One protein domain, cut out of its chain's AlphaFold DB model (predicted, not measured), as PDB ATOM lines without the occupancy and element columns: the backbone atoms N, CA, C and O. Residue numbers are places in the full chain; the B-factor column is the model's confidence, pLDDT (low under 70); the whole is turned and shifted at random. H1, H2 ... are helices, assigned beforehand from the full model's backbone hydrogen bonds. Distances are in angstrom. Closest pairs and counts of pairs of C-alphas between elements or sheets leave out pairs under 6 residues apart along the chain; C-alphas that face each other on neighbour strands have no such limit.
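This is residues 19 to 102 of the 373 residues of an uncharacterized protein of Acidobacteriales bacterium (UniProt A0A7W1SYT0). Five short helices, H2 to H6, gather loosely at one end, and residues 27 to 53, a long stretch with no named element, lead to them from H1, alone at the other end. The 84 printed residues hold six named helices and no named strand: all helix. The whole is loose, with a radius of gyration of the C-alphas of 16.6 A and spans of 54 by 31 by 17 A.

Start at H1, residues 19 to 26, which touches no helix. Look next at H2, residues 54 to 59, and H3, residues 64 to 69: they only just touch, with 3 pairs of C-alphas within 8 A, only at the corner, the C-alphas of Arg 54 and Glu 64 closest at 7.5 A. H4, residues 72 to 82, and H5, residues 84 to 91, touch only at the corner, about perpendicular at 78 degrees, the C-alphas of Val 80 and Gly 86 closest at 4.0 A. H6, residues 94 to 100, touches H5 in a helical hairpin, the C-alphas of Leu 89 and Arg 97 closest at 6.2 A. Every O i to N i+4 pair is within hydrogen-bond range in H1 to H5, and 2 of 3 in H6.

Find C-alpha 19 at (-22.296, 9.184, 33.957), where H1 begins; H4 runs 15.0 A, and H6 ends at C-alpha 100, (-11.179, -1.999, 27.828).

The printed part has no cut; the link from H1 to H2 is long, and residues 94 to 96 are under pLDDT 70.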
ATOM      1  N   ALA A  19     -20.852   8.969  33.882       76.38
ATOM      2  CA  ALA A  19     -22.296   9.184  33.957       76.38
ATOM      3  C   ALA A  19     -22.810  10.068  32.804       76.38
ATOM      4  O   ALA A  19     -23.764   9.708  32.119       76.38
ATOM      5  N   PHE A  20     -22.140  11.197  32.547       85.44
ATOM      6  CA  PHE A  20     -22.463  12.092  31.433       85.44
ATOM      7  C   PHE A  20     -22.179  11.422  30.084       85.44
ATOM      8  O   PHE A  20     -23.037  11.417  29.204       85.44
ATOM      9  N   LEU A  21     -20.996  10.814  29.943       88.25
ATOM     10  CA  LEU A  21     -20.554  10.197  28.690       88.25
ATOM     11  C   LEU A  21     -21.462   9.033  28.280       88.25
ATOM     12  O   LEU A  21     -21.872   8.950  27.126       88.25
ATOM     13  N   LYS A  22     -21.832   8.170  29.231       84.75
ATOM     14  CA  LYS A  22     -22.777   7.074  29.016       84.75
ATOM     15  C   LYS A  22     -24.152   7.604  28.638       84.75
ATOM     16  O   LYS A  22     -24.693   7.158  27.636       84.75
ATOM     17  N   ARG A  23     -24.693   8.568  29.390       88.19
ATOM     18  CA  ARG A  23     -26.029   9.129  29.142       88.19
ATOM     19  C   ARG A  23     -26.149   9.706  27.729       88.19
ATOM     20  O   ARG A  23     -27.093   9.385  27.016       88.19
ATOM     21  N   VAL A  24     -25.186  10.535  27.326       89.12
ATOM     22  CA  VAL A  24     -25.232  11.257  26.047       89.12
ATOM     23  C   VAL A  24     -24.829  10.368  24.870       89.12
ATOM     24  O   VAL A  24     -25.524  10.351  23.857       89.12
ATOM     25  N   PHE A  25     -23.723   9.624  24.977       88.94
ATOM     26  CA  PHE A  25     -23.148   8.898  23.838       88.94
ATOM     27  C   PHE A  25     -23.562   7.424  23.761       88.94
ATOM     28  O   PHE A  25     -23.686   6.893  22.657       88.94
ATOM     29  N   GLY A  26     -23.794   6.774  24.904       82.94
ATOM     30  CA  GLY A  26     -24.264   5.388  24.972       82.94
ATOM     31  C   GLY A  26     -25.788   5.294  24.903       82.94
ATOM     32  O   GLY A  26     -26.341   4.762  23.944       82.94
ATOM     33  N   ASP A  27     -26.464   5.863  25.901       82.69
ATOM     34  CA  ASP A  27     -27.914   5.748  26.095       82.69
ATOM     35  C   ASP A  27     -28.714   6.720  25.202       82.69
ATOM     36  O   ASP A  27     -29.926   6.568  25.057       82.69
ATOM     37  N   ARG A  28     -28.050   7.719  24.596       86.69
ATOM     38  CA  ARG A  28     -28.663   8.787  23.776       86.69
ATOM     39  C   ARG A  28     -29.822   9.505  24.481       86.69
ATOM     40  O   ARG A  28     -30.832   9.842  23.865       86.69
ATOM     41  N   SER A  29     -29.670   9.730  25.781       84.56
ATOM     42  CA  SER A  29     -30.624  10.468  26.603       84.56
ATOM     43  C   SER A  29     -30.169  11.919  26.753       84.56
ATOM     44  O   SER A  29     -29.096  12.185  27.294       84.56
ATOM     45  N   TYR A  30     -30.983  12.864  26.284       89.88
ATOM     46  CA  TYR A  30     -30.667  14.296  26.253       89.88
ATOM     47  C   TYR A  30     -31.621  15.068  27.159       89.88
ATOM     48  O   TYR A  30     -32.828  14.818  27.154       89.88
ATOM     49  N   HIS A  31     -31.086  15.983  27.961       85.75
ATOM     50  CA  HIS A  31     -31.830  16.729  28.969       85.75
ATOM     51  C   HIS A  31     -31.856  18.230  28.638       85.75
ATOM     52  O   HIS A  31     -30.902  18.795  28.104       85.75
ATOM     53  N   GLU A  32     -32.948  18.899  29.013       88.50
ATOM     54  CA  GLU A  32     -33.123  20.354  28.915       88.50
ATOM     55  C   GLU A  32     -32.874  20.942  27.511       88.50
ATOM     56  O   GLU A  32     -33.767  20.936  26.667       88.50
ATOM     57  N   ARG A  33     -31.687  21.520  27.288       89.38
ATOM     58  CA  ARG A  33     -31.287  22.214  26.054       89.38
ATOM     59  C   ARG A  33     -30.301  21.406  25.216       89.38
ATOM     60  O   ARG A  33     -29.820  21.910  24.206       89.38
ATOM     61  N   GLU A  34     -29.973  20.191  25.639       91.44
ATOM     62  CA  GLU A  34     -29.138  19.277  24.872       91.44
ATOM     63  C   GLU A  34     -29.925  18.775  23.660       91.44
ATOM     64  O   GLU A  34     -31.012  18.212  23.805       91.44
ATOM     65  N   ARG A  35     -29.381  18.978  22.457       91.06
ATOM     66  CA  ARG A  35     -30.000  18.502  21.220       91.06
ATOM     67  C   ARG A  35     -29.154  17.385  20.615       91.06
ATOM     68  O   ARG A  35     -27.933  17.534  20.580       91.06
ATOM     69  N   PRO A  36     -29.756  16.292  20.116       90.75
ATOM     70  CA  PRO A  36     -29.010  15.181  19.527       90.75
ATOM     71  C   PRO A  36     -28.013  15.617  18.443       90.75
ATOM     72  O   PRO A  36     -26.912  15.081  18.373       90.75
ATOM     73  N   GLU A  37     -28.371  16.616  17.633       91.50
ATOM     74  CA  GLU A  37     -27.539  17.165  16.557       91.50
ATOM     75  C   GLU A  37     -26.276  17.905  17.026       91.50
ATOM     76  O   GLU A  37     -25.360  18.104  16.228       91.50
ATOM     77  N   ASP A  38     -26.200  18.290  18.303       90.00
ATOM     78  CA  ASP A  38     -25.018  18.938  18.879       90.00
ATOM     79  C   ASP A  38     -23.918  17.917  19.241       90.00
ATOM     80  O   ASP A  38     -22.790  18.304  19.558       90.00
ATOM     81  N   PHE A  39     -24.213  16.610  19.171       90.81
ATOM     82  CA  PHE A  39     -23.307  15.535  19.572       90.81
ATOM     83  C   PHE A  39     -22.979  14.589  18.413       90.81
ATOM     84  O   PHE A  39     -23.841  14.161  17.650       90.81
ATOM     85  N   ALA A  40     -21.712  14.189  18.330       89.94
ATOM     86  CA  ALA A  40     -21.256  13.108  17.465       89.94
ATOM     87  C   ALA A  40     -20.470  12.100  18.305       89.94
ATOM     88  O   ALA A  40     -19.644  12.491  19.129       89.94
ATOM     89  N   PHE A  41     -20.721  10.810  18.083       90.56
ATOM     90  CA  PHE A  41     -20.010   9.728  18.753       90.56
ATOM     91  C   PHE A  41     -19.361   8.818  17.720       90.56
ATOM     92  O   PHE A  41     -20.028   8.333  16.807       90.56
ATOM     93  N   ILE A  42     -18.059   8.596  17.878       89.88
ATOM     94  CA  ILE A  42     -17.291   7.641  17.088       89.88
ATOM     95  C   ILE A  42     -16.706   6.653  18.084       89.88
ATOM     96  O   ILE A  42     -15.847   7.013  18.889       89.88
ATOM     97  N   GLN A  43     -17.199   5.422  18.043       89.00
ATOM     98  CA  GLN A  43     -16.608   4.336  18.803       89.00
ATOM     99  C   GLN A  43     -15.396   3.817  18.033       89.00
ATOM    100  O   GLN A  43     -15.520   3.460  16.864       89.00
ATOM    101  N   ALA A  44     -14.241   3.811  18.690       90.31
ATOM    102  CA  ALA A  44     -13.008   3.254  18.159       90.31
ATOM    103  C   ALA A  44     -12.593   2.060  19.015       90.31
ATOM    104  O   ALA A  44     -12.633   2.125  20.247       90.31
ATOM    105  N   TYR A  45     -12.182   0.989  18.358       92.50
ATOM    106  CA  TYR A  45     -11.682  -0.218  18.991       92.50
ATOM    107  C   TYR A  45     -10.178  -0.367  18.777       92.50
ATOM    108  O   TYR A  45      -9.585   0.249  17.891       92.50
ATOM    109  N   GLY A  46      -9.544  -1.242  19.564       91.12
ATOM    110  CA  GLY A  46      -8.123  -1.555  19.385       91.12
ATOM    111  C   GLY A  46      -7.804  -1.988  17.950       91.12
ATOM    112  O   GLY A  46      -6.845  -1.505  17.359       91.12
ATOM    113  N   TRP A  47      -8.662  -2.807  17.340       94.50
ATOM    114  CA  TRP A  47      -8.487  -3.318  15.975       94.50
ATOM    115  C   TRP A  47      -8.896  -2.339  14.858       94.50
ATOM    116  O   TRP A  47      -8.904  -2.710  13.683       94.50
ATOM    117  N   ASP A  48      -9.212  -1.088  15.191       94.75
ATOM    118  CA  ASP A  48      -9.309  -0.012  14.200       94.75
ATOM    119  C   ASP A  48      -7.957   0.670  13.954       94.75
ATOM    120  O   ASP A  48      -7.824   1.435  13.003       94.75
ATOM    121  N   ASN A  49      -6.941   0.381  14.777       94.75
ATOM    122  CA  ASN A  49      -5.596   0.923  14.627       94.75
ATOM    123  C   ASN A  49      -4.609  -0.151  14.144       94.75
ATOM    124  O   ASN A  49      -4.132  -0.978  14.925       94.75
ATOM    125  N   VAL A  50      -4.256  -0.091  12.857       95.75
ATOM    126  CA  VAL A  50      -3.285  -1.003  12.228       95.75
ATOM    127  C   VAL A  50      -1.905  -0.988  12.897       95.75
ATOM    128  O   VAL A  50      -1.205  -1.996  12.858       95.75
ATOM    129  N   GLU A  51      -1.510   0.102  13.568       96.62
ATOM    130  CA  GLU A  51      -0.183   0.211  14.195       96.62
ATOM    131  C   GLU A  51       0.072  -0.874  15.246       96.62
ATOM    132  O   GLU A  51       1.208  -1.309  15.419       96.62
ATOM    133  N   TRP A  52      -0.974  -1.382  15.906       95.75
ATOM    134  CA  TRP A  52      -0.821  -2.469  16.876       95.75
ATOM    135  C   TRP A  52      -0.359  -3.785  16.257       95.75
ATOM    136  O   TRP A  52       0.191  -4.636  16.957       95.75
ATOM    137  N   VAL A  53      -0.616  -3.971  14.965       96.00
ATOM    138  CA  VAL A  53      -0.361  -5.213  14.236       96.00
ATOM    139  C   VAL A  53       0.554  -5.015  13.029       96.00
ATOM    140  O   VAL A  53       0.787  -5.976  12.305       96.00
ATOM    141  N   ARG A  54       1.100  -3.810  12.810       96.44
ATOM    142  CA  ARG A  54       1.896  -3.479  11.615       96.44
ATOM    143  C   ARG A  54       3.059  -4.451  11.407       96.44
ATOM    144  O   ARG A  54       3.197  -5.012  10.327       96.44
ATOM    145  N   GLU A  55       3.821  -4.726  12.463       95.38
ATOM    146  CA  GLU A  55       4.927  -5.690  12.412       95.38
ATOM    147  C   GLU A  55       4.441  -7.121  12.111       95.38
ATOM    148  O   GLU A  55       5.066  -7.847  11.342       95.38
ATOM    149  N   ALA A  56       3.301  -7.529  12.676       96.50
ATOM    150  CA  ALA A  56       2.737  -8.855  12.432       96.50
ATOM    151  C   ALA A  56       2.238  -9.014  10.988       96.50
ATOM    152  O   ALA A  56       2.443 -10.071  10.394       96.50
ATOM    153  N   LEU A  57       1.643  -7.964  10.408       97.12
ATOM    154  CA  LEU A  57       1.217  -7.959   9.007       97.12
ATOM    155  C   LEU A  57       2.416  -8.147   8.076       97.12
ATOM    156  O   LEU A  57       2.361  -8.993   7.189       97.12
ATOM    157  N   GLU A  58       3.517  -7.431   8.319       95.94
ATOM    158  CA  GLU A  58       4.751  -7.579   7.537       95.94
ATOM    159  C   GLU A  58       5.315  -9.005   7.620       95.94
ATOM    160  O   GLU A  58       5.678  -9.587   6.596       95.94
ATOM    161  N   GLN A  59       5.335  -9.597   8.819       96.75
ATOM    162  CA  GLN A  59       5.766 -10.985   9.030       96.75
ATOM    163  C   GLN A  59       4.868 -11.997   8.306       96.75
ATOM    164  O   GLN A  59       5.359 -13.008   7.804       96.75
ATOM    165  N   ASP A  60       3.567 -11.715   8.237       96.69
ATOM    166  CA  ASP A  60       2.571 -12.570   7.590       96.69
ATOM    167  C   ASP A  60       2.433 -12.293   6.080       96.69
ATOM    168  O   ASP A  60       1.641 -12.949   5.401       96.69
ATOM    169  N   GLY A  61       3.212 -11.353   5.529       97.12
ATOM    170  CA  GLY A  61       3.179 -10.986   4.110       97.12
ATOM    171  C   GLY A  61       1.909 -10.239   3.691       97.12
ATOM    172  O   GLY A  61       1.498 -10.324   2.534       97.12
ATOM    173  N   LEU A  62       1.279  -9.536   4.630       96.88
ATOM    174  CA  LEU A  62       0.040  -8.785   4.460       96.88
ATOM    175  C   LEU A  62       0.306  -7.280   4.455       96.88
ATOM    176  O   LEU A  62       1.262  -6.782   5.049       96.88
ATOM    177  N   THR A  63      -0.575  -6.536   3.798       96.62
ATOM    178  CA  THR A  63      -0.531  -5.076   3.744       96.62
ATOM    179  C   THR A  63      -1.569  -4.443   4.668       96.62
ATOM    180  O   THR A  63      -2.545  -5.065   5.082       96.62
ATOM    181  N   GLU A  64      -1.399  -3.151   4.945       96.69
ATOM    182  CA  GLU A  64      -2.411  -2.342   5.637       96.69
ATOM    183  C   GLU A  64      -3.764  -2.345   4.907       96.69
ATOM    184  O   GLU A  64      -4.818  -2.338   5.541       96.69
ATOM    185  N   ARG A  65      -3.746  -2.419   3.570       96.75
ATOM    186  CA  ARG A  65      -4.966  -2.540   2.772       96.75
ATOM    187  C   ARG A  65      -5.673  -3.866   3.035       96.75
ATOM    188  O   ARG A  65      -6.877  -3.855   3.241       96.75
ATOM    189  N   ASP A  66      -4.927  -4.970   3.092       96.38
ATOM    190  CA  ASP A  66      -5.506  -6.280   3.408       96.38
ATOM    191  C   ASP A  66      -6.173  -6.267   4.787       96.38
ATOM    192  O   ASP A  66      -7.268  -6.798   4.941       96.38
ATOM    193  N   PHE A  67      -5.541  -5.616   5.772       96.94
ATOM    194  CA  PHE A  67      -6.096  -5.475   7.117       96.94
ATOM    195  C   PHE A  67      -7.436  -4.730   7.119       96.94
ATOM    196  O   PHE A  67      -8.392  -5.215   7.718       96.94
ATOM    197  N   TYR A  68      -7.539  -3.578   6.447       97.00
ATOM    198  CA  TYR A  68      -8.788  -2.804   6.413       97.00
ATOM    199  C   TYR A  68      -9.847  -3.351   5.443       97.00
ATOM    200  O   TYR A  68     -11.022  -3.029   5.608       97.00
ATOM    201  N   ASP A  69      -9.464  -4.201   4.484       97.25
ATOM    202  CA  ASP A  69     -10.403  -4.951   3.639       97.25
ATOM    203  C   ASP A  69     -11.071  -6.115   4.412       97.25
ATOM    204  O   ASP A  69     -12.081  -6.663   3.962       97.25
ATOM    205  N   TRP A  70     -10.548  -6.500   5.585       97.44
ATOM    206  CA  TRP A  70     -11.183  -7.488   6.459       97.44
ATOM    207  C   TRP A  70     -12.401  -6.933   7.200       97.44
ATOM    208  O   TRP A  70     -12.457  -5.771   7.622       97.44
ATOM    209  N   ASP A  71     -13.359  -7.823   7.459       96.38
ATOM    210  CA  ASP A  71     -14.433  -7.532   8.399       96.38
ATOM    211  C   ASP A  71     -13.894  -7.280   9.822       96.38
ATOM    212  O   ASP A  71     -12.743  -7.565  10.173       96.38
ATOM    213  N   SER A  72     -14.743  -6.675  10.653       93.81
ATOM    214  CA  SER A  72     -14.367  -6.301  12.016       93.81
ATOM    215  C   SER A  72     -14.028  -7.510  12.892       93.81
ATOM    216  O   SER A  72     -13.220  -7.369  13.804       93.81
ATOM    217  N   GLU A  73     -14.644  -8.668  12.652       93.69
ATOM    218  CA  GLU A  73     -14.430  -9.875  13.457       93.69
ATOM    219  C   GLU A  73     -13.037 -10.448  13.199       93.69
ATOM    220  O   GLU A  73     -12.293 -10.739  14.134       93.69
ATOM    221  N   ARG A  74     -12.626 -10.501  11.932       96.56
ATOM    222  CA  ARG A  74     -11.284 -10.914  11.538       96.56
ATOM    223  C   ARG A  74     -10.217  -9.919  11.985       96.56
ATOM    224  O   ARG A  74      -9.152 -10.344  12.430       96.56
ATOM    225  N   ARG A  75     -10.482  -8.608  11.910       97.25
ATOM    226  CA  ARG A  75      -9.567  -7.594  12.469       97.25
ATOM    227  C   ARG A  75      -9.416  -7.747  13.979       97.25
ATOM    228  O   ARG A  75      -8.294  -7.675  14.477       97.25
ATOM    229  N   PHE A  76     -10.516  -7.992  14.690       96.25
ATOM    230  CA  PHE A  76     -10.505  -8.279  16.122       96.25
ATOM    231  C   PHE A  76      -9.660  -9.514  16.441       96.25
ATOM    232  O   PHE A  76      -8.732  -9.406  17.239       96.25
ATOM    233  N   ASP A  77      -9.928 -10.649  15.787       96.56
ATOM    234  CA  ASP A  77      -9.200 -11.902  16.008       96.56
ATOM    235  C   ASP A  77      -7.697 -11.728  15.751       96.56
ATOM    236  O   ASP A  77      -6.860 -12.064  16.591       96.56
ATOM    237  N   TYR A  78      -7.335 -11.088  14.637       97.06
ATOM    238  CA  TYR A  78      -5.940 -10.805  14.312       97.06
ATOM    239  C   TYR A  78      -5.288  -9.871  15.342       97.06
ATOM    240  O   TYR A  78      -4.161 -10.110  15.777       97.06
ATOM    241  N   PHE A  79      -5.996  -8.835  15.797       97.12
ATOM    242  CA  PHE A  79      -5.516  -7.932  16.841       97.12
ATOM    243  C   PHE A  79      -5.247  -8.670  18.157       97.12
ATOM    244  O   PHE A  79      -4.140  -8.555  18.691       97.12
ATOM    245  N   VAL A  80      -6.204  -9.448  18.670       95.94
ATOM    246  CA  VAL A  80      -6.056 -10.126  19.970       95.94
ATOM    247  C   VAL A  80      -5.073 -11.289  19.929       95.94
ATOM    248  O   VAL A  80      -4.482 -11.611  20.954       95.94
ATOM    249  N   THR A  81      -4.838 -11.896  18.763       95.69
ATOM    250  CA  THR A  81      -3.907 -13.025  18.629       95.69
ATOM    251  C   THR A  81      -2.494 -12.604  18.228       95.69
ATOM    252  O   THR A  81      -1.527 -13.203  18.715       95.69
ATOM    253  N   ARG A  82      -2.325 -11.584  17.373       96.50
ATOM    254  CA  ARG A  82      -1.022 -11.216  16.784       96.50
ATOM    255  C   ARG A  82      -0.359 -10.006  17.436       96.50
ATOM    256  O   ARG A  82       0.870  -9.999  17.507       96.50
ATOM    257  N   SER A  83      -1.107  -9.057  18.004       96.12
ATOM    258  CA  SER A  83      -0.504  -7.919  18.722       96.12
ATOM    259  C   SER A  83      -0.180  -8.243  20.183       96.12
ATOM    260  O   SER A  83      -0.857  -9.043  20.828       96.12
ATOM    261  N   GLN A  84       0.850  -7.600  20.744       92.62
ATOM    262  CA  GLN A  84       1.116  -7.681  22.184       92.62
ATOM    263  C   GLN A  84      -0.017  -7.030  22.989       92.62
ATOM    264  O   GLN A  84      -0.542  -7.649  23.909       92.62
ATOM    265  N   TYR A  85      -0.424  -5.818  22.607       91.75
ATOM    266  CA  TYR A  85      -1.447  -5.057  23.324       91.75
ATOM    267  C   TYR A  85      -2.814  -5.759  23.321       91.75
ATOM    268  O   TYR A  85      -3.466  -5.866  24.357       91.75
ATOM    269  N   GLY A  86      -3.227  -6.314  22.180       92.50
ATOM    270  CA  GLY A  86      -4.456  -7.094  22.066       92.50
ATOM    271  C   GLY A  86      -4.431  -8.359  22.921       92.50
ATOM    272  O   GLY A  86      -5.415  -8.629  23.604       92.50
ATOM    273  N   ARG A  87      -3.300  -9.080  22.977       93.75
ATOM    274  CA  ARG A  87      -3.126 -10.232  23.883       93.75
ATOM    275  C   ARG A  87      -3.200  -9.831  25.354       93.75
ATOM    276  O   ARG A  87      -3.795 -10.548  26.152       93.75
ATOM    277  N   GLU A  88      -2.610  -8.698  25.728       90.44
ATOM    278  CA  GLU A  88      -2.695  -8.168  27.093       90.44
ATOM    279  C   GLU A  88      -4.150  -7.855  27.468       90.44
ATOM    280  O   GLU A  88      -4.629  -8.331  28.500       90.44
ATOM    281  N   LEU A  89      -4.882  -7.144  26.604       87.25
ATOM    282  CA  LEU A  89      -6.297  -6.830  26.814       87.25
ATOM    283  C   LEU A  89      -7.179  -8.084  26.850       87.25
ATOM    284  O   LEU A  89      -8.064  -8.184  27.700       87.25
ATOM    285  N   ASP A  90      -6.930  -9.055  25.971       91.31
ATOM    286  CA  ASP A  90      -7.663 -10.321  25.959       91.31
ATOM    287  C   ASP A  90      -7.268 -11.238  27.125       91.31
ATOM    288  O   ASP A  90      -8.046 -12.085  27.543       91.31
ATOM    289  N   SER A  91      -6.113 -11.042  27.764       87.56
ATOM    290  CA  SER A  91      -5.771 -11.781  28.988       87.56
ATOM    291  C   SER A  91      -6.517 -11.274  30.231       87.56
ATOM    292  O   SER A  91      -6.543 -11.950  31.263       87.56
ATOM    293  N   LEU A  92      -7.158 -10.100  30.151       80.38
ATOM    294  CA  LEU A  92      -7.856  -9.501  31.283       80.38
ATOM    295  C   LEU A  92      -9.037 -10.375  31.760       80.38
ATOM    296  O   LEU A  92      -9.731 -10.997  30.939       80.38
ATOM    297  N   PRO A  93      -9.340 -10.375  33.079       75.75
ATOM    298  CA  PRO A  93     -10.600 -10.884  33.613       75.75
ATOM    299  C   PRO A  93     -11.791 -10.353  32.815       75.75
ATOM    300  O   PRO A  93     -11.808  -9.178  32.446       75.75
ATOM    301  N   HIS A  94     -12.801 -11.198  32.588       68.81
ATOM    302  CA  HIS A  94     -13.944 -10.890  31.718       68.81
ATOM    303  C   HIS A  94     -14.554  -9.495  31.971       68.81
ATOM    304  O   HIS A  94     -14.856  -8.769  31.031       68.81
ATOM    305  N   THR A  95     -14.681  -9.076  33.233       63.00
ATOM    306  CA  THR A  95     -15.234  -7.762  33.607       63.00
ATOM    307  C   THR A  95     -14.374  -6.575  33.164       63.00
ATOM    308  O   THR A  95     -14.917  -5.551  32.765       63.00
ATOM    309  N   LEU A  96     -13.045  -6.704  33.194       68.38
ATOM    310  CA  LEU A  96     -12.118  -5.679  32.706       68.38
ATOM    311  C   LEU A  96     -12.051  -5.690  31.174       68.38
ATOM    312  O   LEU A  96     -12.033  -4.632  30.547       68.38
ATOM    313  N   ARG A  97     -12.074  -6.889  30.578       80.06
ATOM    314  CA  ARG A  97     -12.028  -7.093  29.127       80.06
ATOM    315  C   ARG A  97     -13.206  -6.425  28.421       80.06
ATOM    316  O   ARG A  97     -13.012  -5.727  27.437       80.06
ATOM    317  N   VAL A  98     -14.424  -6.568  28.941       77.31
ATOM    318  CA  VAL A  98     -15.620  -5.983  28.305       77.31
ATOM    319  C   VAL A  98     -15.571  -4.442  28.259       77.31
ATOM    320  O   VAL A  98     -16.043  -3.847  27.292       77.31
ATOM    321  N   GLY A  99     -14.937  -3.788  29.235       75.00
ATOM    322  CA  GLY A  99     -14.737  -2.335  29.208       75.00
ATOM    323  C   GLY A  99     -13.597  -1.910  28.287       75.00
ATOM    324  O   GLY A  99     -13.802  -1.115  27.375       75.00
ATOM    325  N   TYR A 100     -12.395  -2.450  28.515       78.06
ATOM    326  CA  TYR A 100     -11.179  -1.999  27.828       78.06
ATOM    327  C   TYR A 100     -11.037  -2.519  26.397       78.06
ATOM    328  O   TYR A 100     -10.520  -1.804  25.547       78.06
ATOM    329  N   LEU A 101     -11.472  -3.752  26.128       85.44
ATOM    330  CA  LEU A 101     -11.369  -4.368  24.804       85.44
ATOM    331  C   LEU A 101     -12.641  -4.150  23.983       85.44
ATOM    332  O   LEU A 101     -12.559  -3.801  22.811       85.44
ATOM    333  N   MET A 102     -13.815  -4.329  24.602       85.38
ATOM    334  CA  MET A 102     -15.105  -4.272  23.892       85.38
ATOM    335  C   MET A 102     -15.800  -2.906  23.973       85.38
ATOM    336  O   MET A 102     -16.857  -2.727  23.372       85.38
TER     337      MET A 102